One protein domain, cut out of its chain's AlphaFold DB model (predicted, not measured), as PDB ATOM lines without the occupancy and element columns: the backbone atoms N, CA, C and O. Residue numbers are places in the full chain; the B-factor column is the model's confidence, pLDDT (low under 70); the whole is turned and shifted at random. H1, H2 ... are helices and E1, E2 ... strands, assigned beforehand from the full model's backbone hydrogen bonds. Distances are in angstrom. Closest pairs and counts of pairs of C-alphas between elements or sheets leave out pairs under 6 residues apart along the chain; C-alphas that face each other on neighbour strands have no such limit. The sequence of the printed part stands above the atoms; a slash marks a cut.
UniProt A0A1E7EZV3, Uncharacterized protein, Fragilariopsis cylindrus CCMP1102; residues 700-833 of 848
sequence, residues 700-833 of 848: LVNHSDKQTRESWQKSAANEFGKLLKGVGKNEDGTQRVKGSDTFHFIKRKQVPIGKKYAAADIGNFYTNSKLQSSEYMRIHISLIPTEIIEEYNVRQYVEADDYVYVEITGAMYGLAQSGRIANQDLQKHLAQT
ATOM      1  N   LEU A 700      56.014 118.400  26.822       76.75
ATOM      2  CA  LEU A 700      55.300 119.636  26.467       76.75
ATOM      3  C   LEU A 700      55.462 120.011  24.984       76.75
ATOM      4  O   LEU A 700      54.487 120.331  24.307       76.75
ATOM      5  N   VAL A 701      56.676 119.897  24.439       72.19
ATOM      6  CA  VAL A 701      56.954 120.153  23.010       72.19
ATOM      7  C   VAL A 701      56.356 119.083  22.087       72.19
ATOM      8  O   VAL A 701      56.183 119.321  20.891       72.19
ATOM      9  N   ASN A 702      55.996 117.924  22.641       73.62
ATOM     10  CA  ASN A 702      55.350 116.818  21.934       73.62
ATOM     11  C   ASN A 702      53.928 116.544  22.451       73.62
ATOM     12  O   ASN A 702      53.427 115.427  22.313       73.62
ATOM     13  N   HIS A 703      53.281 117.545  23.057       79.94
ATOM     14  CA  HIS A 703      51.991 117.356  23.706       79.94
ATOM     15  C   HIS A 703      50.893 116.953  22.703       79.94
ATOM     16  O   HIS A 703      50.949 117.289  21.514       79.94
ATOM     17  N   SER A 704      49.902 116.203  23.194       77.00
ATOM     18  CA  SER A 704      48.769 115.731  22.386       77.00
ATOM     19  C   SER A 704      47.838 116.878  21.979       77.00
ATOM     20  O   SER A 704      47.385 116.921  20.836       77.00
ATOM     21  N   ASP A 705      47.622 117.839  22.881       80.62
ATOM     22  CA  ASP A 705      46.936 119.094  22.579       80.62
ATOM     23  C   ASP A 705      47.804 120.016  21.704       80.62
ATOM     24  O   ASP A 705      48.948 120.350  22.037       80.62
ATOM     25  N   LYS A 706      47.218 120.442  20.582       80.00
ATOM     26  CA  LYS A 706      47.868 121.239  19.542       80.00
ATOM     27  C   LYS A 706      48.238 122.636  20.045       80.00
ATOM     28  O   LYS A 706      49.336 123.097  19.745       80.00
ATOM     29  N   GLN A 707      47.372 123.278  20.828       80.19
ATOM     30  CA  GLN A 707      47.583 124.654  21.288       80.19
ATOM     31  C   GLN A 707      48.741 124.738  22.290       80.19
ATOM     32  O   GLN A 707      49.627 125.586  22.162       80.19
ATOM     33  N   THR A 708      48.777 123.809  23.247       79.50
ATOM     34  CA  THR A 708      49.878 123.686  24.208       79.50
ATOM     35  C   THR A 708      51.197 123.421  23.483       79.50
ATOM     36  O   THR A 708      52.182 124.130  23.698       79.50
ATOM     37  N   ARG A 709      51.208 122.467  22.545       82.88
ATOM     38  CA  ARG A 709      52.398 122.137  21.755       82.88
ATOM     39  C   ARG A 709      52.948 123.338  20.981       82.88
ATOM     40  O   ARG A 709      54.147 123.595  21.034       82.88
ATOM     41  N   GLU A 710      52.091 124.080  20.283       81.75
ATOM     42  CA  GLU A 710      52.494 125.251  19.492       81.75
ATOM     43  C   GLU A 710      53.050 126.378  20.373       81.75
ATOM     44  O   GLU A 710      54.071 126.981  20.038       81.75
ATOM     45  N   SER A 711      52.441 126.619  21.538       81.94
ATOM     46  CA  SER A 711      52.912 127.625  22.498       81.94
ATOM     47  C   SER A 711      54.315 127.309  23.032       81.94
ATOM     48  O   SER A 711      55.198 128.175  23.051       81.94
ATOM     49  N   TRP A 712      54.559 126.050  23.404       80.12
ATOM     50  CA  TRP A 712      55.861 125.613  23.909       80.12
ATOM     51  C   TRP A 712      56.920 125.524  22.807       80.12
ATOM     52  O   TRP A 712      58.062 125.911  23.050       80.12
ATOM     53  N   GLN A 713      56.555 125.126  21.583       79.44
ATOM     54  CA  GLN A 713      57.458 125.177  20.425       79.44
ATOM     55  C   GLN A 713      57.878 126.611  20.084       79.44
ATOM     56  O   GLN A 713      59.063 126.866  19.877       79.44
ATOM     57  N   LYS A 714      56.937 127.562  20.092       82.44
ATOM     58  CA  LYS A 714      57.222 128.983  19.848       82.44
ATOM     59  C   LYS A 714      58.071 129.600  20.960       82.44
ATOM     60  O   LYS A 714      58.998 130.362  20.689       82.44
ATOM     61  N   SER A 715      57.788 129.251  22.215       80.31
ATOM     62  CA  SER A 715      58.576 129.701  23.370       80.31
ATOM     63  C   SER A 715      60.011 129.178  23.303       80.31
ATOM     64  O   SER A 715      60.957 129.943  23.474       80.31
ATOM     65  N   ALA A 716      60.183 127.902  22.959       79.00
ATOM     66  CA  ALA A 716      61.493 127.311  22.734       79.00
ATOM     67  C   ALA A 716      62.245 127.982  21.580       79.00
ATOM     68  O   ALA A 716      63.423 128.306  21.722       79.00
ATOM     69  N   ALA A 717      61.567 128.232  20.454       81.19
ATOM     70  CA  ALA A 717      62.164 128.917  19.315       81.19
ATOM     71  C   ALA A 717      62.683 130.297  19.729       81.19
ATOM     72  O   ALA A 717      63.820 130.633  19.418       81.19
ATOM     73  N   ASN A 718      61.912 131.055  20.513       81.56
ATOM     74  CA  ASN A 718      62.337 132.362  21.010       81.56
ATOM     75  C   ASN A 718      63.609 132.289  21.872       81.56
ATOM     76  O   ASN A 718      64.489 133.131  21.712       81.56
ATOM     77  N   GLU A 719      63.747 131.295  22.752       80.19
ATOM     78  CA  GLU A 719      64.965 131.127  23.559       80.19
ATOM     79  C   GLU A 719      66.190 130.766  22.704       80.19
ATOM     80  O   GLU A 719      67.252 131.370  22.860       80.19
ATOM     81  N   PHE A 720      66.039 129.865  21.726       78.06
ATOM     82  CA  PHE A 720      67.095 129.591  20.743       78.06
ATOM     83  C   PHE A 720      67.430 130.832  19.899       78.06
ATOM     84  O   PHE A 720      68.601 131.125  19.659       78.06
ATOM     85  N   GLY A 721      66.422 131.605  19.496       80.19
ATOM     86  CA  GLY A 721      66.582 132.840  18.734       80.19
ATOM     87  C   GLY A 721      67.357 133.918  19.490       80.19
ATOM     88  O   GLY A 721      68.158 134.623  18.880       80.19
ATOM     89  N   LYS A 722      67.196 134.015  20.819       79.56
ATOM     90  CA  LYS A 722      68.003 134.916  21.666       79.56
ATOM     91  C   LYS A 722      69.489 134.554  21.642       79.56
ATOM     92  O   LYS A 722      70.331 135.442  21.762       79.56
ATOM     93  N   LEU A 723      69.836 133.274  21.501       76.56
ATOM     94  CA  LEU A 723      71.230 132.819  21.424       76.56
ATOM     95  C   LEU A 723      71.831 132.908  20.030       76.56
ATOM     96  O   LEU A 723      73.035 133.107  19.902       76.56
ATOM     97  N   LEU A 724      71.014 132.732  19.000       81.31
ATOM     98  CA  LEU A 724      71.421 132.862  17.606       81.31
ATOM     99  C   LEU A 724      71.393 134.348  17.203       81.31
ATOM    100  O   LEU A 724      71.569 135.232  18.044       81.31
ATOM    101  N   LYS A 725      71.175 134.651  15.921       83.19
ATOM    102  CA  LYS A 725      71.063 136.026  15.399       83.19
ATOM    103  C   LYS A 725      69.644 136.603  15.510       83.19
ATOM    104  O   LYS A 725      69.405 137.735  15.100       83.19
ATOM    105  N   GLY A 726      68.724 135.862  16.126       82.75
ATOM    106  CA  GLY A 726      67.304 136.187  16.259       82.75
ATOM    107  C   GLY A 726      66.409 135.057  15.757       82.75
ATOM    108  O   GLY A 726      66.898 134.046  15.270       82.75
ATOM    109  N   VAL A 727      65.094 135.183  15.884       82.31
ATOM    110  CA  VAL A 727      64.149 134.262  15.221       82.31
ATOM    111  C   VAL A 727      62.826 134.972  14.988       82.31
ATOM    112  O   VAL A 727      62.403 135.770  15.833       82.31
ATOM    113  N   GLY A 728      62.182 134.673  13.863       77.69
ATOM    114  CA  GLY A 728      60.856 135.161  13.505       77.69
ATOM    115  C   GLY A 728      60.799 136.653  13.154       77.69
ATOM    116  O   GLY A 728      61.602 137.473  13.611       77.69
ATOM    117  N   LYS A 729      59.795 137.032  12.361       74.00
ATOM    118  CA  LYS A 729      59.452 138.428  12.044       74.00
ATOM    119  C   LYS A 729      58.025 138.718  12.501       74.00
ATOM    120  O   LYS A 729      57.161 137.852  12.392       74.00
ATOM    121  N   ASN A 730      57.799 139.910  13.043       69.81
ATOM    122  CA  ASN A 730      56.457 140.416  13.323       69.81
ATOM    123  C   ASN A 730      55.785 140.853  12.011       69.81
ATOM    124  O   ASN A 730      56.465 141.009  10.995       69.81
ATOM    125  N   GLU A 731      54.471 141.077  12.038       63.38
ATOM    126  CA  GLU A 731      53.686 141.519  10.871       63.38
ATOM    127  C   GLU A 731      54.238 142.820  10.249       63.38
ATOM    128  O   GLU A 731      54.223 142.978   9.032       63.38
ATOM    129  N   ASP A 732      54.873 143.667  11.064       61.78
ATOM    130  CA  ASP A 732      55.527 144.921  10.661       61.78
ATOM    131  C   ASP A 732      56.937 144.736  10.049       61.78
ATOM    132  O   ASP A 732      57.680 145.697   9.849       61.78
ATOM    133  N   GLY A 733      57.374 143.496   9.809       63.22
ATOM    134  CA  GLY A 733      58.691 143.168   9.245       63.22
ATOM    135  C   GLY A 733      59.872 143.269  10.224       63.22
ATOM    136  O   GLY A 733      60.984 142.858   9.885       63.22
ATOM    137  N   THR A 734      59.654 143.758  11.450       65.62
ATOM    138  CA  THR A 734      60.668 143.817  12.518       65.62
ATOM    139  C   THR A 734      60.956 142.431  13.105       65.62
ATOM    140  O   THR A 734      60.030 141.641  13.293       65.62
ATOM    141  N   GLN A 735      62.214 142.140  13.450       69.50
ATOM    142  CA  GLN A 735      62.610 140.853  14.040       69.50
ATOM    143  C   GLN A 735      61.892 140.620  15.387       69.50
ATOM    144  O   GLN A 735      62.006 141.441  16.297       69.50
ATOM    145  N   ARG A 736      61.179 139.491  15.519       79.06
ATOM    146  CA  ARG A 736      60.393 139.123  16.714       79.06
ATOM    147  C   ARG A 736      61.285 138.955  17.938       79.06
ATOM    148  O   ARG A 736      60.953 139.421  19.024       79.06
ATOM    149  N   VAL A 737      62.430 138.305  17.759       79.31
ATOM    150  CA  VAL A 737      63.445 138.135  18.800       79.31
ATOM    151  C   VAL A 737      64.788 138.605  18.272       79.31
ATOM    152  O   VAL A 737      65.262 138.106  17.254       79.31
ATOM    153  N   LYS A 738      65.422 139.538  18.988       78.75
ATOM    154  CA  LYS A 738      66.796 139.972  18.720       78.75
ATOM    155  C   LYS A 738      67.783 138.993  19.358       78.75
ATOM    156  O   LYS A 738      67.675 138.703  20.548       78.75
ATOM    157  N   GLY A 739      68.732 138.503  18.569       78.69
ATOM    158  CA  GLY A 739      69.746 137.556  19.021       78.69
ATOM    159  C   GLY A 739      71.018 138.192  19.594       78.69
ATOM    160  O   GLY A 739      71.315 139.360  19.341       78.69
ATOM    161  N   SER A 740      71.765 137.397  20.363       74.69
ATOM    162  CA  SER A 740      73.060 137.721  20.991       74.69
ATOM    163  C   SER A 740      74.273 137.178  20.220       74.69
ATOM    164  O   SER A 740      75.417 137.470  20.584       74.69
ATOM    165  N   ASP A 741      74.032 136.396  19.161       82.31
ATOM    166  CA  ASP A 741      75.056 135.764  18.317       82.31
ATOM    167  C   ASP A 741      76.087 134.964  19.136       82.31
ATOM    168  O   ASP A 741      77.306 135.135  19.048       82.31
ATOM    169  N   THR A 742      75.565 134.164  20.058       77.94
ATOM    170  CA  THR A 742      76.299 133.333  21.018       77.94
ATOM    171  C   THR A 742      76.483 131.908  20.494       77.94
ATOM    172  O   THR A 742      77.493 131.277  20.805       77.94
ATOM    173  N   PHE A 743      75.531 131.398  19.704       81.75
ATOM    174  CA  PHE A 743      75.533 130.039  19.147       81.75
ATOM    175  C   PHE A 743      75.847 130.033  17.651       81.75
ATOM    176  O   PHE A 743      75.263 130.797  16.887       81.75
ATOM    177  N   HIS A 744      76.707 129.106  17.232       84.75
ATOM    178  CA  HIS A 744      77.056 128.894  15.828       84.75
ATOM    179  C   HIS A 744      76.984 127.405  15.496       84.75
ATOM    180  O   HIS A 744      77.685 126.594  16.098       84.75
ATOM    181  N   PHE A 745      76.128 127.025  14.546       85.38
ATOM    182  CA  PHE A 745      76.053 125.639  14.084       85.38
ATOM    183  C   PHE A 745      77.286 125.290  13.245       85.38
ATOM    184  O   PHE A 745      77.627 126.006  12.303       85.38
ATOM    185  N   ILE A 746      77.945 124.185  13.589       85.69
ATOM    186  CA  ILE A 746      79.175 123.713  12.944       85.69
ATOM    187  C   ILE A 746      79.082 122.217  12.624       85.69
ATOM    188  O   ILE A 746      78.306 121.477  13.229       85.69
ATOM    189  N   LYS A 747      79.894 121.747  11.673       83.75
ATOM    190  CA  LYS A 747      80.042 120.309  11.383       83.75
ATOM    191  C   LYS A 747      80.993 119.658  12.381       83.75
ATOM    192  O   LYS A 747      81.932 120.301  12.847       83.75
ATOM    193  N   ARG A 748      80.850 118.352  12.633       78.50
ATOM    194  CA  ARG A 748      81.702 117.630  13.600       78.50
ATOM    195  C   ARG A 748      83.198 117.785  13.314       78.50
ATOM    196  O   ARG A 748      83.994 117.905  14.237       78.50
ATOM    197  N   LYS A 749      83.581 117.818  12.032       79.00
ATOM    198  CA  LYS A 749      84.978 117.981  11.583       79.00
ATOM    199  C   LYS A 749      85.603 119.333  11.958       79.00
ATOM    200  O   LYS A 749      86.818 119.458  11.902       79.00
ATOM    201  N   GLN A 750      84.790 120.331  12.307       79.69
ATOM    202  CA  GLN A 750      85.242 121.672  12.689       79.69
ATOM    203  C   GLN A 750      85.528 121.788  14.197       79.69
ATOM    204  O   GLN A 750      86.049 122.809  14.632       79.69
ATOM    205  N   VAL A 751      85.230 120.753  14.997       77.31
ATOM    206  CA  VAL A 751      85.561 120.728  16.429       77.31
ATOM    207  C   VAL A 751      87.055 120.394  16.608       77.31
ATOM    208  O   VAL A 751      87.487 119.335  16.143       77.31
ATOM    209  N   PRO A 752      87.858 121.237  17.290       76.00
ATOM    210  CA  PRO A 752      89.289 120.993  17.482       76.00
ATOM    211  C   PRO A 752      89.605 119.686  18.235       76.00
ATOM    212  O   PRO A 752      88.943 119.331  19.215       76.00
ATOM    213  N   ILE A 753      90.665 118.988  17.808       66.25
ATOM    214  CA  ILE A 753      91.126 117.717  18.396       66.25
ATOM    215  C   ILE A 753      91.579 117.941  19.850       66.25
ATOM    216  O   ILE A 753      92.336 118.862  20.140       66.25
ATOM    217  N   GLY A 754      91.118 117.092  20.776       63.72
ATOM    218  CA  GLY A 754      91.474 117.153  22.204       63.72
ATOM    219  C   GLY A 754      90.484 117.910  23.098       63.72
ATOM    220  O   GLY A 754      90.629 117.887  24.322       63.72
ATOM    221  N   LYS A 755      89.440 118.532  22.533       59.56
ATOM    222  CA  LYS A 755      88.347 119.132  23.315       59.56
ATOM    223  C   LYS A 755      87.403 118.041  23.844       59.56
ATOM    224  O   LYS A 755      86.945 117.185  23.090       59.56
ATOM    225  N   LYS A 756      87.120 118.055  25.152       48.91
ATOM    226  CA  LYS A 756      86.169 117.140  25.812       48.91
ATOM    227  C   LYS A 756      84.821 117.844  25.959       48.91
ATOM    228  O   LYS A 756      84.790 118.998  26.365       48.91
ATOM    229  N   TYR A 757      83.728 117.157  25.640       47.78
ATOM    230  CA  TYR A 757      82.381 117.711  25.793       47.78
ATOM    231  C   TYR A 757      81.851 117.489  27.215       47.78
ATOM    232  O   TYR A 757      82.128 116.461  27.837       47.78
ATOM    233  N   ALA A 758      81.040 118.429  27.699       43.31
ATOM    234  CA  ALA A 758      80.236 118.297  28.909       43.31
ATOM    235  C   ALA A 758      78.767 118.576  28.557       43.31
ATOM    236  O   ALA A 758      78.476 119.484  27.783       43.31
ATOM    237  N   ALA A 759      77.845 117.776  29.092       39.03
ATOM    238  CA  ALA A 759      76.410 118.012  28.965       39.03
ATOM    239  C   ALA A 759      75.889 118.561  30.296       39.03
ATOM    240  O   ALA A 759      76.122 117.951  31.339       39.03
ATOM    241  N   ALA A 760      75.196 119.696  30.253       39.50
ATOM    242  CA  ALA A 760      74.520 120.288  31.400       39.50
ATOM    243  C   ALA A 760      73.050 120.540  31.047       39.50
ATOM    244  O   ALA A 760      72.735 120.871  29.905       39.50
ATOM    245  N   ASP A 761      72.171 120.356  32.030       37.97
ATOM    246  CA  ASP A 761      70.757 120.718  31.939       37.97
ATOM    247  C   ASP A 761      70.632 122.224  32.197       37.97
ATOM    248  O   ASP A 761      71.113 122.718  33.221       37.97
ATOM    249  N   ILE A 762      70.089 122.973  31.238       45.75
ATOM    250  CA  ILE A 762      70.156 124.439  31.238       45.75
ATOM    251  C   ILE A 762      68.740 125.012  31.242       45.75
ATOM    252  O   ILE A 762      68.051 125.025  30.224       45.75
ATOM    253  N   GLY A 763      68.339 125.537  32.400       34.97
ATOM    254  CA  GLY A 763      67.257 126.507  32.537       34.97
ATOM    255  C   GLY A 763      67.827 127.923  32.662       34.97
ATOM    256  O   GLY A 763      68.706 128.153  33.491       34.97
ATOM    257  N   ASN A 764      67.268 128.852  31.877       39.56
ATOM    258  CA  ASN A 764      67.549 130.295  31.788       39.56
ATOM    259  C   ASN A 764      68.836 130.716  31.043       39.56
ATOM    260  O   ASN A 764      69.958 130.439  31.462       39.56
ATOM    261  N   PHE A 765      68.633 131.463  29.949       43.22
ATOM    262  CA  PHE A 765      69.665 132.061  29.095       43.22
ATOM    263  C   PHE A 765      70.089 133.477  29.556       43.22
ATOM    264  O   PHE A 765      69.538 134.038  30.500       43.22
ATOM    265  N   TYR A 766      71.130 134.029  28.921       50.12
ATOM    266  CA  TYR A 766      72.316 134.547  29.614       50.12
ATOM    267  C   TYR A 766      72.644 136.041  29.521       50.12
ATOM    268  O   TYR A 766      72.058 136.811  28.772       50.12
ATOM    269  N   THR A 767      73.673 136.388  30.298       56.22
ATOM    270  CA  THR A 767      74.509 137.593  30.293       56.22
ATOM    271  C   THR A 767      75.212 137.844  28.948       56.22
ATOM    272  O   THR A 767      75.866 136.948  28.427       56.22
ATOM    273  N   ASN A 768      75.177 139.083  28.445       58.06
ATOM    274  CA  ASN A 768      75.743 139.532  27.153       58.06
ATOM    275  C   ASN A 768      77.295 139.552  27.048       58.06
ATOM    276  O   ASN A 768      77.844 140.263  26.207       58.06
ATOM    277  N   SER A 769      78.021 138.805  27.882       68.06
ATOM    278  CA  SER A 769      79.494 138.753  27.863       68.06
ATOM    279  C   SER A 769      80.013 137.714  26.862       68.06
ATOM    280  O   SER A 769      79.411 136.652  26.706       68.06
ATOM    281  N   LYS A 770      81.148 137.973  26.199       74.38
ATOM    282  CA  LYS A 770      81.789 137.027  25.261       74.38
ATOM    283  C   LYS A 770      82.848 136.168  25.965       74.38
ATOM    284  O   LYS A 770      83.555 136.646  26.849       74.38
ATOM    285  N   LEU A 771      82.953 134.893  25.587       72.31
ATOM    286  CA  LEU A 771      83.974 133.969  26.091       72.31
ATOM    287  C   LEU A 771      85.336 134.264  25.451       72.31
ATOM    288  O   LEU A 771      85.418 134.609  24.275       72.31
ATOM    289  N   GLN A 772      86.412 134.082  26.221       70.62
ATOM    290  CA  GLN A 772      87.789 134.204  25.719       70.62
ATOM    291  C   GLN A 772      88.217 132.993  24.874       70.62
ATOM    292  O   GLN A 772      89.077 133.120  24.006       70.62
ATOM    293  N   SER A 773      87.608 131.828  25.108       73.50
ATOM    294  CA  SER A 773      87.784 130.616  24.309       73.50
ATOM    295  C   SER A 773      86.434 129.968  24.032       73.50
ATOM    296  O   SER A 773      85.641 129.808  24.963       73.50
ATOM    297  N   SER A 774      86.192 129.573  22.783       79.06
ATOM    298  CA  SER A 774      84.956 128.896  22.396       79.06
ATOM    299  C   SER A 774      84.794 127.546  23.092       79.06
ATOM    300  O   SER A 774      85.756 126.784  23.248       79.06
ATOM    301  N   GLU A 775      83.555 127.239  23.452       78.69
ATOM    302  CA  GLU A 775      83.135 125.942  23.984       78.69
ATOM    303  C   GLU A 775      82.256 125.214  22.966       78.69
ATOM    304  O   GLU A 775      81.687 125.836  22.070       78.69
ATOM    305  N   TYR A 776      82.131 123.891  23.090       78.69
ATOM    306  CA  TYR A 776      81.411 123.079  22.106       78.69
ATOM    307  C   TYR A 776      80.370 122.177  22.763       78.69
ATOM    308  O   TYR A 776      80.652 121.472  23.735       78.69
ATOM    309  N   MET A 777      79.170 122.159  22.188       78.44
ATOM    310  CA  MET A 777      78.044 121.344  22.640       78.44
ATOM    311  C   MET A 777      77.460 120.545  21.472       78.44
ATOM    312  O   MET A 777      77.480 120.998  20.330       78.44
ATOM    313  N   ARG A 778      76.909 119.359  21.754       77.75
ATOM    314  CA  ARG A 778      76.084 118.604  20.799       77.75
ATOM    315  C   ARG A 778      74.624 118.618  21.238       77.75
ATOM    316  O   ARG A 778      74.341 118.406  22.415       77.75
ATOM    317  N   ILE A 779      73.712 118.818  20.296       79.56
ATOM    318  CA  ILE A 779      72.266 118.830  20.533       79.56
ATOM    319  C   ILE A 779      71.624 117.831  19.573       79.56
ATOM    320  O   ILE A 779      71.952 117.807  18.390       79.56
ATOM    321  N   HIS A 780      70.727 116.988  20.080       80.31
ATOM    322  CA  HIS A 780      69.942 116.098  19.226       80.31
ATOM    323  C   HIS A 780      68.893 116.908  18.452       80.31
ATOM    324  O   HIS A 780      68.237 117.766  19.048       80.31
ATOM    325  N   ILE A 781      68.697 116.625  17.161       80.62
ATOM    326  CA  ILE A 781      67.824 117.427  16.286       80.62
ATOM    327  C   ILE A 781      66.385 117.550  16.816       80.62
ATOM    328  O   ILE A 781      65.775 118.605  16.688       80.62
ATOM    329  N   SER A 782      65.870 116.522  17.501       76.81
ATOM    330  CA  SER A 782      64.517 116.532  18.086       76.81
ATOM    331  C   SER A 782      64.307 117.548  19.218       76.81
ATOM    332  O   SER A 782      63.171 117.767  19.631       76.81
ATOM    333  N   LEU A 783      65.380 118.141  19.748       73.81
ATOM    334  CA  LEU A 783      65.316 119.173  20.785       73.81
ATOM    335  C   LEU A 783      65.360 120.594  20.206       73.81
ATOM    336  O   LEU A 783      65.157 121.550  20.954       73.81
ATOM    337  N   ILE A 784      65.630 120.738  18.904       79.31
ATOM    338  CA  ILE A 784      65.672 122.030  18.215       79.31
ATOM    339  C   ILE A 784      64.282 122.301  17.612       79.31
ATOM    340  O   ILE A 784      63.780 121.470  16.855       79.31
ATOM    341  N   PRO A 785      63.640 123.441  17.921       82.19
ATOM    342  CA  PRO A 785      62.336 123.792  17.362       82.19
ATOM    343  C   PRO A 785      62.363 123.885  15.834       82.19
ATOM    344  O   PRO A 785      63.315 124.414  15.260       82.19
ATOM    345  N   THR A 786      61.290 123.442  15.177       80.94
ATOM    346  CA  THR A 786      61.179 123.422  13.708       80.94
ATOM    347  C   THR A 786      61.431 124.793  13.074       80.94
ATOM    348  O   THR A 786      62.155 124.879  12.090       80.94
ATOM    349  N   GLU A 787      60.933 125.866  13.693       83.19
ATOM    350  CA  GLU A 787      61.141 127.253  13.241       83.19
ATOM    351  C   GLU A 787      62.637 127.619  13.159       83.19
ATOM    352  O   GLU A 787      63.079 128.239  12.198       83.19
ATOM    353  N   ILE A 788      63.452 127.155  14.114       83.12
ATOM    354  CA  ILE A 788      64.909 127.368  14.118       83.12
ATOM    355  C   ILE A 788      65.595 126.493  13.069       83.12
ATOM    356  O   ILE A 788      66.538 126.939  12.415       83.12
ATOM    357  N   ILE A 789      65.125 125.252  12.898       84.06
ATOM    358  CA  ILE A 789      65.652 124.331  11.884       84.06
ATOM    359  C   ILE A 789      65.497 124.928  10.483       84.06
ATOM    360  O   ILE A 789      66.424 124.827   9.679       84.06
ATOM    361  N   GLU A 790      64.350 125.544  10.209       85.44
ATOM    362  CA  GLU A 790      64.035 126.176   8.928       85.44
ATOM    363  C   GLU A 790      64.785 127.500   8.743       85.44
ATOM    364  O   GLU A 790      65.476 127.662   7.738       85.44
ATOM    365  N   GLU A 791      64.731 128.414   9.721       84.19
ATOM    366  CA  GLU A 791      65.328 129.755   9.603       84.19
ATOM    367  C   GLU A 791      66.862 129.720   9.481       84.19
ATOM    368  O   GLU A 791      67.446 130.511   8.740       84.19
ATOM    369  N   TYR A 792      67.523 128.765  10.144       83.81
ATOM    370  CA  TYR A 792      68.985 128.613  10.119       83.81
ATOM    371  C   TYR A 792      69.474 127.460   9.237       83.81
ATOM    372  O   TYR A 792      70.666 127.141   9.240       83.81
ATOM    373  N   ASN A 793      68.566 126.822   8.491       85.88
ATOM    374  CA  ASN A 793      68.835 125.647   7.664       85.88
ATOM    375  C   ASN A 793      69.689 124.594   8.400       85.88
ATOM    376  O   ASN A 793      70.719 124.128   7.912       85.88
ATOM    377  N   VAL A 794      69.284 124.240   9.622       85.00
ATOM    378  CA  VAL A 794      70.095 123.425  10.546       85.00
ATOM    379  C   VAL A 794      70.333 122.012  10.002       85.00
ATOM    380  O   VAL A 794      71.348 121.391  10.318       85.00
ATOM    381  N   ARG A 795      69.454 121.520   9.114       85.38
ATOM    382  CA  ARG A 795      69.537 120.177   8.510       85.38
ATOM    383  C   ARG A 795      70.868 119.896   7.804       85.38
ATOM    384  O   ARG A 795      71.298 118.751   7.781       85.38
ATOM    385  N   GLN A 796      71.555 120.915   7.288       86.12
ATOM    386  CA  GLN A 796      72.861 120.749   6.628       86.12
ATOM    387  C   GLN A 796      74.025 120.420   7.589       86.12
ATOM    388  O   GLN A 796      75.108 120.032   7.141       86.12
ATOM    389  N   TYR A 797      73.820 120.620   8.896       82.69
ATOM    390  CA  TYR A 797      74.800 120.379   9.961       82.69
ATOM    391  C   TYR A 797      74.503 119.103  10.764       82.69
ATOM    392  O   TYR A 797      75.223 118.800  11.714       82.69
ATOM    393  N   VAL A 798      73.444 118.375  10.404       84.56
ATOM    394  CA  VAL A 798      73.057 117.117  11.049       84.56
ATOM    395  C   VAL A 798      73.993 116.012  10.571       84.56
ATOM    396  O   VAL A 798      74.163 115.799   9.371       84.56
ATOM    397  N   GLU A 799      74.625 115.327  11.516       79.81
ATOM    398  CA  GLU A 799      75.471 114.160  11.249       79.81
ATOM    399  C   GLU A 799      74.627 112.869  11.226       79.81
ATOM    400  O   GLU A 799      73.468 112.873  11.636       79.81
ATOM    401  N   ALA A 800      75.213 111.744  10.803       74.31
ATOM    402  CA  ALA A 800      74.509 110.458  10.642       74.31
ATOM    403  C   ALA A 800      73.823 109.910  11.916       74.31
ATOM    404  O   ALA A 800      72.970 109.034  11.815       74.31
ATOM    405  N   ASP A 801      74.177 110.433  13.094       74.94
ATOM    406  CA  ASP A 801      73.627 110.031  14.395       74.94
ATOM    407  C   ASP A 801      72.474 110.949  14.878       74.94
ATOM    408  O   ASP A 801      72.133 110.920  16.060       74.94
ATOM    409  N   ASP A 802      71.920 111.815  14.017       82.19
ATOM    410  CA  ASP A 802      70.867 112.809  14.328       82.19
ATOM    411  C   ASP A 802      71.271 113.917  15.332       82.19
ATOM    412  O   ASP A 802      70.432 114.612  15.923       82.19
ATOM    413  N   TYR A 803      72.578 114.144  15.504       82.06
ATOM    414  CA  TYR A 803      73.131 115.225  16.330       82.06
ATOM    415  C   TYR A 803      73.697 116.371  15.492       82.06
ATOM    416  O   TYR A 803      74.307 116.164  14.443       82.06
ATOM    417  N   VAL A 804      73.566 117.581  16.032       83.81
ATOM    418  CA  VAL A 804      74.154 118.819  15.513       83.81
ATOM    419  C   VAL A 804      75.160 119.356  16.529       83.81
ATOM    420  O   VAL A 804      74.929 119.272  17.739       83.81
ATOM    421  N   TYR A 805      76.273 119.912  16.051       82.56
ATOM    422  CA  TYR A 805      77.307 120.515  16.890       82.56
ATOM    423  C   TYR A 805      77.177 122.039  16.884       82.56
ATOM    424  O   TYR A 805      76.892 122.652  15.855       82.56
ATOM    425  N   VAL A 806      77.376 122.646  18.050       82.50
ATOM    426  CA  VAL A 806      77.268 124.087  18.266       82.50
ATOM    427  C   VAL A 806      78.551 124.590  18.909       82.50
ATOM    428  O   VAL A 806      78.980 124.064  19.938       82.50
ATOM    429  N   GLU A 807      79.138 125.616  18.308       83.75
ATOM    430  CA  GLU A 807      80.174 126.441  18.914       83.75
ATOM    431  C   GLU A 807      79.530 127.576  19.719       83.75
ATOM    432  O   GLU A 807      78.648 128.295  19.239       83.75
ATOM    433  N   ILE A 808      79.982 127.721  20.959       82.06
ATOM    434  CA  ILE A 808      79.487 128.674  21.943       82.06
ATOM    435  C   ILE A 808      80.574 129.717  22.176       82.06
ATOM    436  O   ILE A 808      81.648 129.403  22.685       82.06
ATOM    437  N   THR A 809      80.272 130.969  21.843       80.75
ATOM    438  CA  THR A 809      81.210 132.099  21.964       80.75
ATOM    439  C   THR A 809      80.799 133.113  23.034       80.75
ATOM    440  O   THR A 809      81.531 134.060  23.311       80.75
ATOM    441  N   GLY A 810      79.629 132.937  23.653       71.94
ATOM    442  CA  GLY A 810      79.073 133.804  24.699       71.94
ATOM    443  C   GLY A 810      79.006 133.117  26.062       71.94
ATOM    444  O   GLY A 810      78.930 131.893  26.155       71.94
ATOM    445  N   ALA A 811      79.080 133.909  27.129       68.94
ATOM    446  CA  ALA A 811      79.059 133.430  28.504       68.94
ATOM    447  C   ALA A 811      77.666 132.923  28.898       68.94
ATOM    448  O   ALA A 811      76.648 133.494  28.517       68.94
ATOM    449  N   MET A 812      77.638 131.856  29.698       66.19
ATOM    450  CA  MET A 812      76.432 131.114  30.062       66.19
ATOM    451  C   MET A 812      76.429 130.718  31.572       66.19
ATOM    452  O   MET A 812      77.389 130.118  32.038       66.19
ATOM    453  N   TYR A 813      75.424 131.046  32.401       54.88
ATOM    454  CA  TYR A 813      75.120 130.365  33.684       54.88
ATOM    455  C   TYR A 813      75.269 128.840  33.556       54.88
ATOM    456  O   TYR A 813      74.922 128.235  32.555       54.88
ATOM    457  N   GLY A 814      75.845 128.207  34.572       54.50
ATOM    458  CA  GLY A 814      76.240 126.798  34.504       54.50
ATOM    459  C   GLY A 814      77.645 126.577  33.929       54.50
ATOM    460  O   GLY A 814      78.305 125.626  34.340       54.50
ATOM    461  N   LEU A 815      78.180 127.485  33.099       61.78
ATOM    462  CA  LEU A 815      79.618 127.518  32.817       61.78
ATOM    463  C   LEU A 815      80.364 128.202  33.967       61.78
ATOM    464  O   LEU A 815      80.136 129.372  34.277       61.78
ATOM    465  N   ALA A 816      81.309 127.474  34.571       59.34
ATOM    466  CA  ALA A 816      82.107 127.946  35.706       59.34
ATOM    467  C   ALA A 816      82.842 129.274  35.423       59.34
ATOM    468  O   ALA A 816      83.055 130.075  36.332       59.34
ATOM    469  N   GLN A 817      83.187 129.535  34.158       63.50
ATOM    470  CA  GLN A 817      83.914 130.729  33.718       63.50
ATOM    471  C   GLN A 817      83.057 132.000  33.583       63.50
ATOM    472  O   GLN A 817      83.582 133.110  33.678       63.50
ATOM    473  N   SER A 818      81.738 131.874  33.431       64.75
ATOM    474  CA  SER A 818      80.854 132.997  33.079       64.75
ATOM    475  C   SER A 818      80.774 134.077  34.163       64.75
ATOM    476  O   SER A 818      80.761 135.266  33.855       64.75
ATOM    477  N   GLY A 819      80.805 133.684  35.443       61.47
ATOM    478  CA  GLY A 819      80.806 134.633  36.564       61.47
ATOM    479  C   GLY A 819      82.100 135.447  36.678       61.47
ATOM    480  O   GLY A 819      82.066 136.613  37.067       61.47
ATOM    481  N   ARG A 820      83.243 134.860  36.295       66.94
ATOM    482  CA  ARG A 820      84.538 135.559  36.266       66.94
ATOM    483  C   ARG A 820      84.567 136.604  35.152       66.94
ATOM    484  O   ARG A 820      84.990 137.730  35.398       66.94
ATOM    485  N   ILE A 821      84.091 136.242  33.962       69.50
ATOM    486  CA  ILE A 821      84.097 137.116  32.780       69.50
ATOM    487  C   ILE A 821      83.164 138.316  32.983       69.50
ATOM    488  O   ILE A 821      83.577 139.447  32.749       69.50
ATOM    489  N   ALA A 822      81.961 138.104  33.531       66.19
ATOM    490  CA  ALA A 822      81.033 139.198  33.834       66.19
ATOM    491  C   ALA A 822      81.631 140.234  34.809       66.19
ATOM    492  O   ALA A 822      81.419 141.435  34.654       66.19
ATOM    493  N   ASN A 823      82.421 139.787  35.793       67.31
ATOM    494  CA  ASN A 823      83.117 140.686  36.716       67.31
ATOM    495  C   ASN A 823      84.259 141.457  36.024       67.31
ATOM    496  O   ASN A 823      84.419 142.654  36.245       67.31
ATOM    497  N   GLN A 824      85.024 140.800  35.147       72.06
ATOM    498  CA  GLN A 824      86.080 141.459  34.365       72.06
ATOM    499  C   GLN A 824      85.515 142.521  33.408       72.06
ATOM    500  O   GLN A 824      86.071 143.617  33.308       72.06
ATOM    501  N   ASP A 825      84.393 142.237  32.745       70.06
ATOM    502  CA  ASP A 825      83.708 143.205  31.882       70.06
ATOM    503  C   ASP A 825      83.164 144.388  32.692       70.06
ATOM    504  O   ASP A 825      83.300 145.539  32.271       70.06
ATOM    505  N   LEU A 826      82.604 144.130  33.878       65.94
ATOM    506  CA  LEU A 826      82.128 145.173  34.786       65.94
ATOM    507  C   LEU A 826      83.273 146.088  35.242       65.94
ATOM    508  O   LEU A 826      83.120 147.308  35.228       65.94
ATOM    509  N   GLN A 827      84.434 145.527  35.590       68.25
ATOM    510  CA  GLN A 827      85.622 146.305  35.956       68.25
ATOM    511  C   GLN A 827      86.081 147.223  34.815       68.25
ATOM    512  O   GLN A 827      86.366 148.396  35.057       68.25
ATOM    513  N   LYS A 828      86.097 146.728  33.570       72.00
ATOM    514  CA  LYS A 828      86.451 147.539  32.392       72.00
ATOM    515  C   LYS A 828      85.466 148.686  32.162       72.00
ATOM    516  O   LYS A 828      85.900 149.813  31.936       72.00
ATOM    517  N   HIS A 829      84.162 148.428  32.268       66.25
ATOM    518  CA  HIS A 829      83.144 149.473  32.117       66.25
ATOM    519  C   HIS A 829      83.227 150.513  33.247       66.25
ATOM    520  O   HIS A 829      83.202 151.715  32.989       66.25
ATOM    521  N   LEU A 830      83.404 150.086  34.500       58.53
ATOM    522  CA  LEU A 830      83.550 151.002  35.640       58.53
ATOM    523  C   LEU A 830      84.816 151.868  35.542       58.53
ATOM    524  O   LEU A 830      84.774 153.050  35.892       58.53
ATOM    525  N   ALA A 831      85.911 151.318  35.005       65.75
ATOM    526  CA  ALA A 831      87.143 152.062  34.742       65.75
ATOM    527  C   ALA A 831      86.967 153.157  33.674       65.75
ATOM    528  O   ALA A 831      87.626 154.191  33.745       65.75
ATOM    529  N   GLN A 832      86.058 152.967  32.712       63.72
ATOM    530  CA  GLN A 832      85.768 153.954  31.666       63.72
ATOM    531  C   GLN A 832      84.813 155.069  32.126       63.72
ATOM    532  O   GLN A 832      84.827 156.150  31.544       63.72
ATOM    533  N   THR A 833      83.998 154.838  33.164       55.47
ATOM    534  CA  THR A 833      82.841 155.706  33.468       55.47
ATOM    535  C   THR A 833      83.021 156.630  34.684       55.47
ATOM    536  O   THR A 833      82.186 157.507  34.891       55.47
TER     537      THR A 833
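AT A GLANCE: This is residues 700 to 833 of the 848 residues of an uncharacterized protein of Fragilariopsis cylindrus CCMP1102 (UniProt A0A1E7EZV3). A strongly twisted sheet of three strands, E3, E5 and E4, makes one part of the model, and the long helix H1, with the small hairpin E1 and E2 and the short helix H2 packed on it, makes another. H4 lies toward the far end of the longest axis from the start of H1, and its residues 827 to 833 stick out. The 134 printed residues hold four named helices and five named strands, in the order H1 E1 E2 E3 E4 H2 H3 E5 H4. The class is mixed, helices and strands; both sheets, E3 - E5 - E4 and E1 - E2, are antiparallel. The whole is only just compact, close to loose, with a radius of gyration of the C-alphas of 16.5 A and spans of 52 by 41 by 25 A.

HOW THE PARTS SIT: Start at the inner strand E5, residues 803 to 810. On one side is E3, residues 743 to 746, with N 744 and O 807 2.9 A apart; on the other side is E4, residues 770 to 780, with N 806 and O 777 2.8 A apart. E4 bends by 98 degrees at residue 773. H3, residues 794 to 797, is on this sheet but over none of its strands, and its closest C-alphas to E5 are Tyr 797 and Val 804, 5.8 A. H4, residues 818 to 833, only grazes the sheet with its residues 818 to 825; look at the C-alphas of Leu 771 and Ile 821, 7.4 A apart. H1, residues 706 to 723, only grazes it with 720 to 723. H1 and H2, residues 786 to 791, touch at a steep tilt of 42 degrees, the same way, closest at the C-alphas of Ala 717 and Ile 788, 6.1 A; H1 does so with residues 713 to 721 alone. E1, residues 726 to 729, and E2, residues 735 to 738, form a hairpin, N 736 to O 728 2.8 A; the closest C-alphas of H1 and E1 are Gly 721 and Val 727, 4.5 A. H1 and H4 are apart. In H1, H2 and H4 every O i to N i+4 pair is within hydrogen-bond range; H3 is too short for one.

IN THESE COORDINATES: Find C-alpha 803 at (73.131, 115.225, 16.330); E5 runs 21.2 A from there. E4 spans 24.8 A. H1 begins at C-alpha 706, (47.868, 121.239, 19.542), and spans 26.1 A; H4 spans 22.8 A, to C-alpha 833 at (82.841, 155.706, 33.468).

THE WHOLE: The two C-alphas farthest apart are those of Ser 704 and Ala 831, 54.3 A. The printed part has no cut. The link from E3 to E4 is long, 23 residues. The mean pLDDT of the printed part is 72.8, with 43 residues under 70, among them 753 to 769 and 811 to 823.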